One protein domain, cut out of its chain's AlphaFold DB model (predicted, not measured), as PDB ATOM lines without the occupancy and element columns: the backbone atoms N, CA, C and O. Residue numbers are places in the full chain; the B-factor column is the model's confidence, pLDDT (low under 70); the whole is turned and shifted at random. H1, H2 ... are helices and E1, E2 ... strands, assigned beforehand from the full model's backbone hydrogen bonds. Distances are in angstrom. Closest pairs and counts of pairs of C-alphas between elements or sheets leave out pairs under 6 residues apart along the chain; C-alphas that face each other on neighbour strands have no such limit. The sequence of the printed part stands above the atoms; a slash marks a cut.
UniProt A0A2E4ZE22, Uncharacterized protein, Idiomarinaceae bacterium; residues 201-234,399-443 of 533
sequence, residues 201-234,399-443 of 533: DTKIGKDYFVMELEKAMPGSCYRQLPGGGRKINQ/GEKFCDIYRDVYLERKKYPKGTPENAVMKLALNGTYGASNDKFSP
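This is residues 201 to 234 and 399 to 443 of the 533 residues of an uncharacterized protein of Idiomarinaceae bacterium (UniProt A0A2E4ZE22). One helix, H1, crosses a helical hairpin made of H2 and H3, and a small two-stranded hairpin, E1 and E2, lies at the far end of the long axis from the H2 to H3 turn. H1 is nearest the middle of the whole and touches both other helices, while the strands are the elements farthest from that middle. The printed part has 79 residues with three named helices and two named strands, in the order H1, E1, E2, H2, H3; the strands make an antiparallel sheet, order E1 - E2, and the class is mostly helix. The whole is compact, with a radius of gyration of the C-alphas of 13.3 A, and spans 44 by 21 by 21 A.

Begin with H1, residues 201 to 216, and look from it to H3, residues 421 to 436: they touch, about perpendicular at 84 degrees, and their closest C-alphas, those of Gly 205 and Ala 429, are 3.5 A apart. H1 also touches H2, residues 401 to 414, with residues 209 to 213 alone, at a steep tilt of 55 degrees, opposite ways; here the closest C-alphas are those of Leu 213 and Ile 405, 7.0 A. Go on to E1, residues 222 to 224, and E2, residues 230 to 232, an antiparallel hairpin where you find N 223 and O 231 at 2.9 A and N 231 and O 223 at 2.9 A, within hydrogen-bond range. E2 and H1 are apart, and E1 is apart from both H2 and H3. H2 and H3 touch as a helical hairpin, opposite ways at a shallow tilt of 32 degrees, only just short of steep, and their closest C-alphas are those of Arg 413 and Asn 423, 5.2 A. The helix packing is mostly crossed, but only just: 1 of the 3 touching pairs is at a shallow tilt. In H1, H2 and H3 every O i to N i+4 pair is within hydrogen-bond range.

Find C-alpha 201 at (130.109, -213.256, 242.316); from there H1 runs 23.0 A to C-alpha 216 at (131.097, -214.299, 265.285). E1 covers 6.6 A and E2 6.7 A. H2 runs 20.2 A from first to last C-alpha, and H3 runs 21.2 A to C-alpha 436 at (120.431, -218.723, 249.453).

Look for the two C-alphas farthest apart, those of Pro 226 and Pro 417, at 44.5 A. Residues 235 to 398 are not printed, and C-alphas 234 and 399 are 11.5 A apart across this cut, which falls in the link from E2 to H2. The links H1 to E1 and E1 to E2 are tight, and H2 to H3 is short. The mean pLDDT of the printed part is 90.5, and no printed residue is under 70.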
ATOM      1  N   ASP A 201     130.512-214.359 241.444       85.94
ATOM      2  CA  ASP A 201     130.109-213.256 242.316       85.94
ATOM      3  C   ASP A 201     129.147-213.685 243.436       85.94
ATOM      4  O   ASP A 201     129.363-213.389 244.615       85.94
ATOM      5  N   THR A 202     128.122-214.472 243.101       83.06
ATOM      6  CA  THR A 202     127.149-214.976 244.078       83.06
ATOM      7  C   THR A 202     127.816-215.863 245.131       83.06
ATOM      8  O   THR A 202     127.519-215.753 246.320       83.06
ATOM      9  N   LYS A 203     128.740-216.738 244.720       87.69
ATOM     10  CA  LYS A 203     129.478-217.616 245.634       87.69
ATOM     11  C   LYS A 203     130.423-216.829 246.540       87.69
ATOM     12  O   LYS A 203     130.506-217.158 247.720       87.69
ATOM     13  N   ILE A 204     131.096-215.800 246.019       88.81
ATOM     14  CA  ILE A 204     131.950-214.903 246.817       88.81
ATOM     15  C   ILE A 204     131.128-214.262 247.938       88.81
ATOM     16  O   ILE A 204     131.533-214.337 249.097       88.81
ATOM     17  N   GLY A 205     129.957-213.705 247.611       88.12
ATOM     18  CA  GLY A 205     129.062-213.096 248.594       88.12
ATOM     19  C   GLY A 205     128.630-214.072 249.694       88.12
ATOM     20  O   GLY A 205     128.777-213.771 250.878       88.12
ATOM     21  N   LYS A 206     128.165-215.274 249.314       89.62
ATOM     22  CA  LYS A 206     127.780-216.325 250.275       89.62
ATOM     23  C   LYS A 206     128.947-216.728 251.181       89.62
ATOM     24  O   LYS A 206     128.783-216.797 252.395       89.62
ATOM     25  N   ASP A 207     130.120-216.987 250.600       90.00
ATOM     26  CA  ASP A 207     131.317-217.388 251.346       90.00
ATOM     27  C   ASP A 207     131.763-216.295 252.328       90.00
ATOM     28  O   ASP A 207     132.118-216.613 253.462       90.00
ATOM     29  N   TYR A 208     131.720-215.025 251.915       90.38
ATOM     30  CA  TYR A 208     132.040-213.888 252.778       90.38
ATOM     31  C   TYR A 208     131.089-213.807 253.979       90.38
ATOM     32  O   TYR A 208     131.540-213.702 255.117       90.38
ATOM     33  N   PHE A 209     129.781-213.936 253.749       93.56
ATOM     34  CA  PHE A 209     128.803-213.871 254.834       93.56
ATOM     35  C   PHE A 209     128.925-215.053 255.807       93.56
ATOM     36  O   PHE A 209     128.901-214.871 257.024       93.56
ATOM     37  N   VAL A 210     129.147-216.266 255.284       94.00
ATOM     38  CA  VAL A 210     129.480-217.449 256.097       94.00
ATOM     39  C   VAL A 210     130.712-217.193 256.963       94.00
ATOM     40  O   VAL A 210     130.735-217.601 258.120       94.00
ATOM     41  N   MET A 211     131.750-216.550 256.420       91.56
ATOM     42  CA  MET A 211     132.971-216.259 257.171       91.56
ATOM     43  C   MET A 211     132.712-215.323 258.352       91.56
ATOM     44  O   MET A 211     133.213-215.599 259.440       91.56
ATOM     45  N   GLU A 212     131.920-214.264 258.172       93.56
ATOM     46  CA  GLU A 212     131.576-213.363 259.279       93.56
ATOM     47  C   GLU A 212     130.669-214.044 260.316       93.56
ATOM     48  O   GLU A 212     130.896-213.878 261.517       93.56
ATOM     49  N   LEU A 213     129.730-214.902 259.892       95.31
ATOM     50  CA  LEU A 213     128.937-215.728 260.810       95.31
ATOM     51  C   LEU A 213     129.799-216.678 261.632       95.31
ATOM     52  O   LEU A 213     129.719-216.656 262.851       95.31
ATOM     53  N   GLU A 214     130.656-217.472 260.995       93.88
ATOM     54  CA  GLU A 214     131.508-218.450 261.685       93.88
ATOM     55  C   GLU A 214     132.557-217.782 262.584       93.88
ATOM     56  O   GLU A 214     132.950-218.328 263.613       93.88
ATOM     57  N   LYS A 215     133.003-216.572 262.233       93.50
ATOM     58  CA  LYS A 215     133.879-215.754 263.081       93.50
ATOM     59  C   LYS A 215     133.150-215.259 264.330       93.50
ATOM     60  O   LYS A 215     133.734-215.245 265.412       93.50
ATOM     61  N   ALA A 216     131.894-214.843 264.191       94.69
ATOM     62  CA  ALA A 216     131.097-214.299 265.285       94.69
ATOM     63  C   ALA A 216     130.387-215.377 266.128       94.69
ATOM     64  O   ALA A 216     130.095-215.143 267.305       94.69
ATOM     65  N   MET A 217     130.086-216.527 265.528       94.44
ATOM     66  CA  MET A 217     129.372-217.678 266.084       94.44
ATOM     67  C   MET A 217     129.975-218.983 265.535       94.44
ATOM     68  O   MET A 217     129.408-219.604 264.634       94.44
ATOM     69  N   PRO A 218     131.127-219.430 266.063       93.69
ATOM     70  CA  PRO A 218     131.781-220.639 265.576       93.69
ATOM     71  C   PRO A 218     130.861-221.865 265.616       93.69
ATOM     72  O   PRO A 218     130.304-222.208 266.659       93.69
ATOM     73  N   GLY A 219     130.737-222.551 264.482       91.88
ATOM     74  CA  GLY A 219     129.899-223.733 264.316       91.88
ATOM     75  C   GLY A 219     128.439-223.448 263.951       91.88
ATOM     76  O   GLY A 219     127.655-224.400 263.916       91.88
ATOM     77  N   SER A 220     128.060-222.192 263.677       94.00
ATOM     78  CA  SER A 220     126.683-221.818 263.318       94.00
ATOM     79  C   SER A 220     126.260-222.377 261.959       94.00
ATOM     80  O   SER A 220     125.205-222.999 261.856       94.00
ATOM     81  N   CYS A 221     127.090-222.227 260.924       94.38
ATOM     82  CA  CYS A 221     126.792-222.690 259.567       94.38
ATOM     83  C   CYS A 221     127.231-224.147 259.359       94.38
ATOM     84  O   CYS A 221     126.558-224.906 258.656       94.38
ATOM     85  N   TYR A 222     128.349-224.557 259.969       93.75
ATOM     86  CA  TYR A 222     128.913-225.896 259.815       93.75
ATOM     87  C   TYR A 222     129.306-226.525 261.150       93.75
ATOM     88  O   TYR A 222     130.240-226.086 261.819       93.75
ATOM     89  N   ARG A 223     128.699-227.669 261.476       90.00
ATOM     90  CA  ARG A 223     129.141-228.503 262.599       90.00
ATOM     91  C   ARG A 223     130.259-229.458 262.180       90.00
ATOM     92  O   ARG A 223     130.197-230.084 261.117       90.00
ATOM     93  N   GLN A 224     131.266-229.606 263.036       88.25
ATOM     94  CA  GLN A 224     132.337-230.587 262.849       88.25
ATOM     95  C   GLN A 224     131.827-231.998 263.159       88.25
ATOM     96  O   GLN A 224     131.103-232.214 264.130       88.25
ATOM     97  N   LEU A 225     132.196-232.963 262.322       86.88
ATOM     98  CA  LEU A 225     131.918-234.380 262.523       86.88
ATOM     99  C   LEU A 225     133.163-235.097 263.070       86.88
ATOM    100  O   LEU A 225     134.291-234.712 262.735       86.88
ATOM    101  N   PRO A 226     132.986-236.187 263.841       78.44
ATOM    102  CA  PRO A 226     134.083-237.095 264.164       78.44
ATOM    103  C   PRO A 226     134.781-237.559 262.873       78.44
ATOM    104  O   PRO A 226     134.123-238.059 261.962       78.44
ATOM    105  N   GLY A 227     136.097-237.345 262.769       78.81
ATOM    106  CA  GLY A 227     136.884-237.647 261.561       78.81
ATOM    107  C   GLY A 227     137.214-236.447 260.658       78.81
ATOM    108  O   GLY A 227     137.749-236.643 259.572       78.81
ATOM    109  N   GLY A 228     136.923-235.210 261.084       77.12
ATOM    110  CA  GLY A 228     137.349-233.983 260.385       77.12
ATOM    111  C   GLY A 228     136.454-233.556 259.214       77.12
ATOM    112  O   GLY A 228     136.777-232.609 258.495       77.12
ATOM    113  N   GLY A 229     135.322-234.238 259.017       80.81
ATOM    114  CA  GLY A 229     134.279-233.820 258.082       80.81
ATOM    115  C   GLY A 229     133.459-232.649 258.628       80.81
ATOM    116  O   GLY A 229     133.347-232.463 259.835       80.81
ATOM    117  N   ARG A 230     132.830-231.875 257.741       87.94
ATOM    118  CA  ARG A 230     131.883-230.810 258.110       87.94
ATOM    119  C   ARG A 230     130.481-231.177 257.641       87.94
ATOM    120  O   ARG A 230     130.321-231.694 256.538       87.94
ATOM    121  N   LYS A 231     129.469-230.888 258.459       90.75
ATOM    122  CA  LYS A 231     128.052-231.008 258.098       90.75
ATOM    123  C   LYS A 231     127.378-229.645 258.194       90.75
ATOM    124  O   LYS A 231     127.590-228.923 259.157       90.75
ATOM    125  N   ILE A 232     126.574-229.324 257.187       94.50
ATOM    126  CA  ILE A 232     125.826-228.068 257.097       94.50
ATOM    127  C   ILE A 232     124.698-228.071 258.139       94.50
ATOM    128  O   ILE A 232     123.995-229.080 258.274       94.50
ATOM    129  N   ASN A 233     124.534-226.960 258.855       94.44
ATOM    130  CA  ASN A 233     123.374-226.685 259.700       94.44
ATOM    131  C   ASN A 233     122.318-225.935 258.881       94.44
ATOM    132  O   ASN A 233     122.660-225.062 258.091       94.44
ATOM    133  N   GLN A 234     121.052-226.327 259.019       96.19
ATOM    134  CA  GLN A 234     119.931-225.790 258.246       96.19
ATOM    135  C   GLN A 234     118.640-225.920 259.052       96.19
ATOM    136  O   GLN A 234     118.503-226.874 259.826       96.19
ATOM    137  N   GLY A 399     120.116-217.924 264.583       96.06
ATOM    138  CA  GLY A 399     119.749-217.090 265.723       96.06
ATOM    139  C   GLY A 399     119.790-215.586 265.438       96.06
ATOM    140  O   GLY A 399     120.174-215.129 264.364       96.06
ATOM    141  N   GLU A 400     119.408-214.800 266.440       96.19
ATOM    142  CA  GLU A 400     119.175-213.357 266.298       96.19
ATOM    143  C   GLU A 400     120.422-212.558 265.882       96.19
ATOM    144  O   GLU A 400     120.340-211.581 265.138       96.19
ATOM    145  N   LYS A 401     121.608-213.024 266.288       96.44
ATOM    146  CA  LYS A 401     122.897-212.408 265.941       96.44
ATOM    147  C   LYS A 401     123.174-212.405 264.431       96.44
ATOM    148  O   LYS A 401     124.004-211.628 263.964       96.44
ATOM    149  N   PHE A 402     122.459-213.227 263.655       97.44
ATOM    150  CA  PHE A 402     122.419-213.119 262.198       97.44
ATOM    151  C   PHE A 402     122.082-211.695 261.745       97.44
ATOM    152  O   PHE A 402     122.790-211.163 260.897       97.44
ATOM    153  N   CYS A 403     121.064-211.057 262.334       97.69
ATOM    154  CA  CYS A 403     120.630-209.707 261.970       97.69
ATOM    155  C   CYS A 403     121.700-208.650 262.278       97.69
ATOM    156  O   CYS A 403     121.876-207.722 261.493       97.69
ATOM    157  N   ASP A 404     122.448-208.810 263.375       97.69
ATOM    158  CA  ASP A 404     123.549-207.904 263.732       97.69
ATOM    159  C   ASP A 404     124.672-207.969 262.694       97.69
ATOM    160  O   ASP A 404     125.117-206.945 262.186       97.69
ATOM    161  N   ILE A 405     125.066-209.180 262.296       96.75
ATOM    162  CA  ILE A 405     126.097-209.392 261.269       96.75
ATOM    163  C   ILE A 405     125.604-208.908 259.906       96.75
ATOM    164  O   ILE A 405     126.360-208.310 259.141       96.75
ATOM    165  N   TYR A 406     124.323-209.121 259.604       95.75
ATOM    166  CA  TYR A 406     123.697-208.608 258.392       95.75
ATOM    167  C   TYR A 406     123.793-207.080 258.325       95.75
ATOM    168  O   TYR A 406     124.217-206.524 257.309       95.75
ATOM    169  N   ARG A 407     123.485-206.412 259.443       96.62
ATOM    170  CA  ARG A 407     123.623-204.965 259.602       96.62
ATOM    171  C   ARG A 407     125.074-204.512 259.492       96.62
ATOM    172  O   ARG A 407     125.334-203.532 258.802       96.62
ATOM    173  N   ASP A 408     126.017-205.222 260.101       95.44
ATOM    174  CA  ASP A 408     127.443-204.890 260.023       95.44
ATOM    175  C   ASP A 408     127.951-204.942 258.579       95.44
ATOM    176  O   ASP A 408     128.622-204.014 258.129       95.44
ATOM    177  N   VAL A 409     127.579-205.975 257.813       93.75
ATOM    178  CA  VAL A 409     127.928-206.081 256.386       93.75
ATOM    179  C   VAL A 409     127.292-204.950 255.572       93.75
ATOM    180  O   VAL A 409     127.933-204.406 254.672       93.75
ATOM    181  N   TYR A 410     126.056-204.560 255.891       94.38
ATOM    182  CA  TYR A 410     125.382-203.434 255.245       94.38
ATOM    183  C   TYR A 410     126.067-202.090 255.538       94.38
ATOM    184  O   TYR A 410     126.343-201.320 254.616       94.38
ATOM    185  N   LEU A 411     126.408-201.819 256.799       93.69
ATOM    186  CA  LEU A 411     127.113-200.597 257.194       93.69
ATOM    187  C   LEU A 411     128.537-200.557 256.634       93.69
ATOM    188  O   LEU A 411     129.002-199.506 256.201       93.69
ATOM    189  N   GLU A 412     129.222-201.698 256.605       90.69
ATOM    190  CA  GLU A 412     130.539-201.824 255.991       90.69
ATOM    191  C   GLU A 412     130.464-201.534 254.486       90.69
ATOM    192  O   GLU A 412     131.291-200.778 253.979       90.69
ATOM    193  N   ARG A 413     129.422-202.005 253.782       91.56
ATOM    194  CA  ARG A 413     129.193-201.686 252.362       91.56
ATOM    195  C   ARG A 413     129.105-200.183 252.114       91.56
ATOM    196  O   ARG A 413     129.694-199.710 251.145       91.56
ATOM    197  N   LYS A 414     128.400-199.437 252.978       90.25
ATOM    198  CA  LYS A 414     128.246-197.972 252.859       90.25
ATOM    199  C   LYS A 414     129.589-197.219 252.950       90.25
ATOM    200  O   LYS A 414     129.664-196.087 252.483       90.25
ATOM    201  N   LYS A 415     130.661-197.828 253.479       91.38
ATOM    202  CA  LYS A 415     132.006-197.214 253.547       91.38
ATOM    203  C   LYS A 415     132.763-197.232 252.219       91.38
ATOM    204  O   LYS A 415     133.733-196.492 252.071       91.38
ATOM    205  N   TYR A 416     132.350-198.073 251.271       87.12
ATOM    206  CA  TYR A 416     133.007-198.203 249.973       87.12
ATOM    207  C   TYR A 416     132.148-197.557 248.877       87.12
ATOM    208  O   TYR A 416     130.947-197.843 248.816       87.12
ATOM    209  N   PRO A 417     132.726-196.724 247.992       87.50
ATOM    210  CA  PRO A 417     131.989-196.111 246.887       87.50
ATOM    211  C   PRO A 417     131.274-197.137 245.993       87.50
ATOM    212  O   PRO A 417     131.756-198.255 245.791       87.50
ATOM    213  N   LYS A 418     130.125-196.751 245.415       85.25
ATOM    214  CA  LYS A 418     129.449-197.566 244.391       85.25
ATOM    215  C   LYS A 418     130.443-197.826 243.240       85.25
ATOM    216  O   LYS A 418     131.125-196.912 242.789       85.25
ATOM    217  N   GLY A 419     130.537-199.079 242.795       78.50
ATOM    218  CA  GLY A 419     131.442-199.505 241.719       78.50
ATOM    219  C   GLY A 419     132.781-200.095 242.172       78.50
ATOM    220  O   GLY A 419     133.463-200.696 241.345       78.50
ATOM    221  N   THR A 420     133.158-200.007 243.456       79.62
ATOM    222  CA  THR A 420     134.364-200.709 243.918       79.62
ATOM    223  C   THR A 420     134.121-202.214 244.097       79.62
ATOM    224  O   THR A 420     133.013-202.629 244.465       79.62
ATOM    225  N   PRO A 421     135.169-203.038 243.910       72.69
ATOM    226  CA  PRO A 421     135.279-204.395 244.434       72.69
ATOM    227  C   PRO A 421     134.531-204.691 245.741       72.69
ATOM    228  O   PRO A 421     133.653-205.555 245.798       72.69
ATOM    229  N   GLU A 422     134.871-203.990 246.818       79.81
ATOM    230  CA  GLU A 422     134.343-204.271 248.151       79.81
ATOM    231  C   GLU A 422     132.846-203.992 248.236       79.81
ATOM    232  O   GLU A 422     132.104-204.810 248.788       79.81
ATOM    233  N   ASN A 423     132.391-202.886 247.634       88.25
ATOM    234  CA  ASN A 423     130.971-202.565 247.576       88.25
ATOM    235  C   ASN A 423     130.196-203.675 246.847       88.25
ATOM    236  O   ASN A 423     129.141-204.105 247.324       88.25
ATOM    237  N   ALA A 424     130.746-204.182 245.738       81.56
ATOM    238  CA  ALA A 424     130.150-205.262 244.962       81.56
ATOM    239  C   ALA A 424     130.060-206.575 245.759       81.56
ATOM    240  O   ALA A 424     128.972-207.150 245.826       81.56
ATOM    241  N   VAL A 425     131.137-207.027 246.431       82.06
ATOM    242  CA  VAL A 425     131.080-208.236 247.290       82.06
ATOM    243  C   VAL A 425     130.010-208.098 248.342       82.06
ATOM    244  O   VAL A 425     129.237-209.025 248.542       82.06
ATOM    245  N   MET A 426     129.983-206.970 249.045       88.88
ATOM    246  CA  MET A 426     129.059-206.811 250.157       88.88
ATOM    247  C   MET A 426     127.624-206.750 249.640       88.88
ATOM    248  O   MET A 426     126.767-207.416 250.207       88.88
ATOM    249  N   LYS A 427     127.358-206.091 248.502       90.38
ATOM    250  CA  LYS A 427     126.044-206.160 247.833       90.38
ATOM    251  C   LYS A 427     125.643-207.611 247.540       90.38
ATOM    252  O   LYS A 427     124.517-208.013 247.826       90.38
ATOM    253  N   LEU A 428     126.570-208.401 246.999       87.38
ATOM    254  CA  LEU A 428     126.357-209.815 246.686       87.38
ATOM    255  C   LEU A 428     126.199-210.676 247.941       87.38
ATOM    256  O   LEU A 428     125.433-211.632 247.920       87.38
ATOM    257  N   ALA A 429     126.904-210.360 249.024       91.38
ATOM    258  CA  ALA A 429     126.789-211.047 250.302       91.38
ATOM    259  C   ALA A 429     125.417-210.811 250.921       91.38
ATOM    260  O   ALA A 429     124.792-211.763 251.375       91.38
ATOM    261  N   LEU A 430     124.921-209.575 250.861       92.88
ATOM    262  CA  LEU A 430     123.593-209.233 251.343       92.88
ATOM    263  C   LEU A 430     122.520-209.975 250.521       92.88
ATOM    264  O   LEU A 430     121.889-210.913 251.003       92.88
ATOM    265  N   ASN A 431     122.396-209.661 249.230       90.44
ATOM    266  CA  ASN A 431     121.339-210.231 248.385       90.44
ATOM    267  C   ASN A 431     121.487-211.751 248.198       90.44
ATOM    268  O   ASN A 431     120.500-212.484 248.121       90.44
ATOM    269  N   GLY A 432     122.726-212.242 248.144       89.50
ATOM    270  CA  GLY A 432     123.039-213.659 247.995       89.50
ATOM    271  C   GLY A 432     122.703-214.484 249.232       89.50
ATOM    272  O   GLY A 432     122.345-215.648 249.067       89.50
ATOM    273  N   THR A 433     122.766-213.907 250.439       92.12
ATOM    274  CA  THR A 433     122.353-214.580 251.683       92.12
ATOM    275  C   THR A 433     120.848-214.815 251.686       92.12
ATOM    276  O   THR A 433     120.425-215.952 251.887       92.12
ATOM    277  N   TYR A 434     120.051-213.792 251.352       93.19
ATOM    278  CA  TYR A 434     118.607-213.958 251.148       93.19
ATOM    279  C   TYR A 434     118.305-214.978 250.042       93.19
ATOM    280  O   TYR A 434     117.602-215.953 250.270       93.19
ATOM    281  N   GLY A 435     118.893-214.844 248.849       90.12
ATOM    282  CA  GLY A 435     118.616-215.794 247.763       90.12
ATOM    283  C   GLY A 435     118.990-217.242 248.118       90.12
ATOM    284  O   GLY A 435     118.386-218.199 247.635       90.12
ATOM    285  N   ALA A 436     119.980-217.420 248.993       92.69
ATOM    286  CA  ALA A 436     120.431-218.723 249.453       92.69
ATOM    287  C   ALA A 436     119.594-219.310 250.595       92.69
ATOM    288  O   ALA A 436     119.780-220.490 250.898       92.69
ATOM    289  N   SER A 437     118.687-218.558 251.224       94.81
ATOM    290  CA  SER A 437     117.827-219.109 252.277       94.81
ATOM    291  C   SER A 437     116.758-220.061 251.743       94.81
ATOM    292  O   SER A 437     116.206-220.847 252.509       94.81
ATOM    293  N   ASN A 438     116.530-220.065 250.426       93.19
ATOM    294  CA  ASN A 438     115.648-221.016 249.749       93.19
ATOM    295  C   ASN A 438     116.396-222.145 249.005       93.19
ATOM    296  O   ASN A 438     115.793-222.972 248.318       93.19
ATOM    297  N   ASP A 439     117.725-222.198 249.117       92.38
ATOM    298  CA  ASP A 439     118.559-223.236 248.508       92.38
ATOM    299  C   ASP A 439     118.798-224.384 249.501       92.38
ATOM    300  O   ASP A 439     119.497-224.221 250.498       92.38
ATOM    301  N   LYS A 440     118.256-225.575 249.214       92.31
ATOM    302  CA  LYS A 440     118.351-226.767 250.082       92.31
ATOM    303  C   LYS A 440     119.788-227.226 250.364       92.31
ATOM    304  O   LYS A 440     119.981-228.039 251.268       92.31
ATOM    305  N   PHE A 441     120.788-226.742 249.627       91.12
ATOM    306  CA  PHE A 441     122.207-227.056 249.839       91.12
ATOM    307  C   PHE A 441     122.984-225.934 250.542       91.12
ATOM    308  O   PHE A 441     124.180-226.074 250.801       91.12
ATOM    309  N   SER A 442     122.320-224.827 250.861       94.12
ATOM    310  CA  SER A 442     122.919-223.647 251.477       94.12
ATOM    311  C   SER A 442     122.951-223.736 253.008       94.12
ATOM    312  O   SER A 442     121.981-224.212 253.604       94.12
ATOM    313  N   PRO A 443     124.000-223.213 253.673       95.44
ATOM    314  CA  PRO A 443     124.019-223.032 255.128       95.44
ATOM    315  C   PRO A 443     123.044-221.962 255.633       95.44
ATOM    316  O   PRO A 443     122.963-221.750 256.829       95.44
TER     317      PRO A 443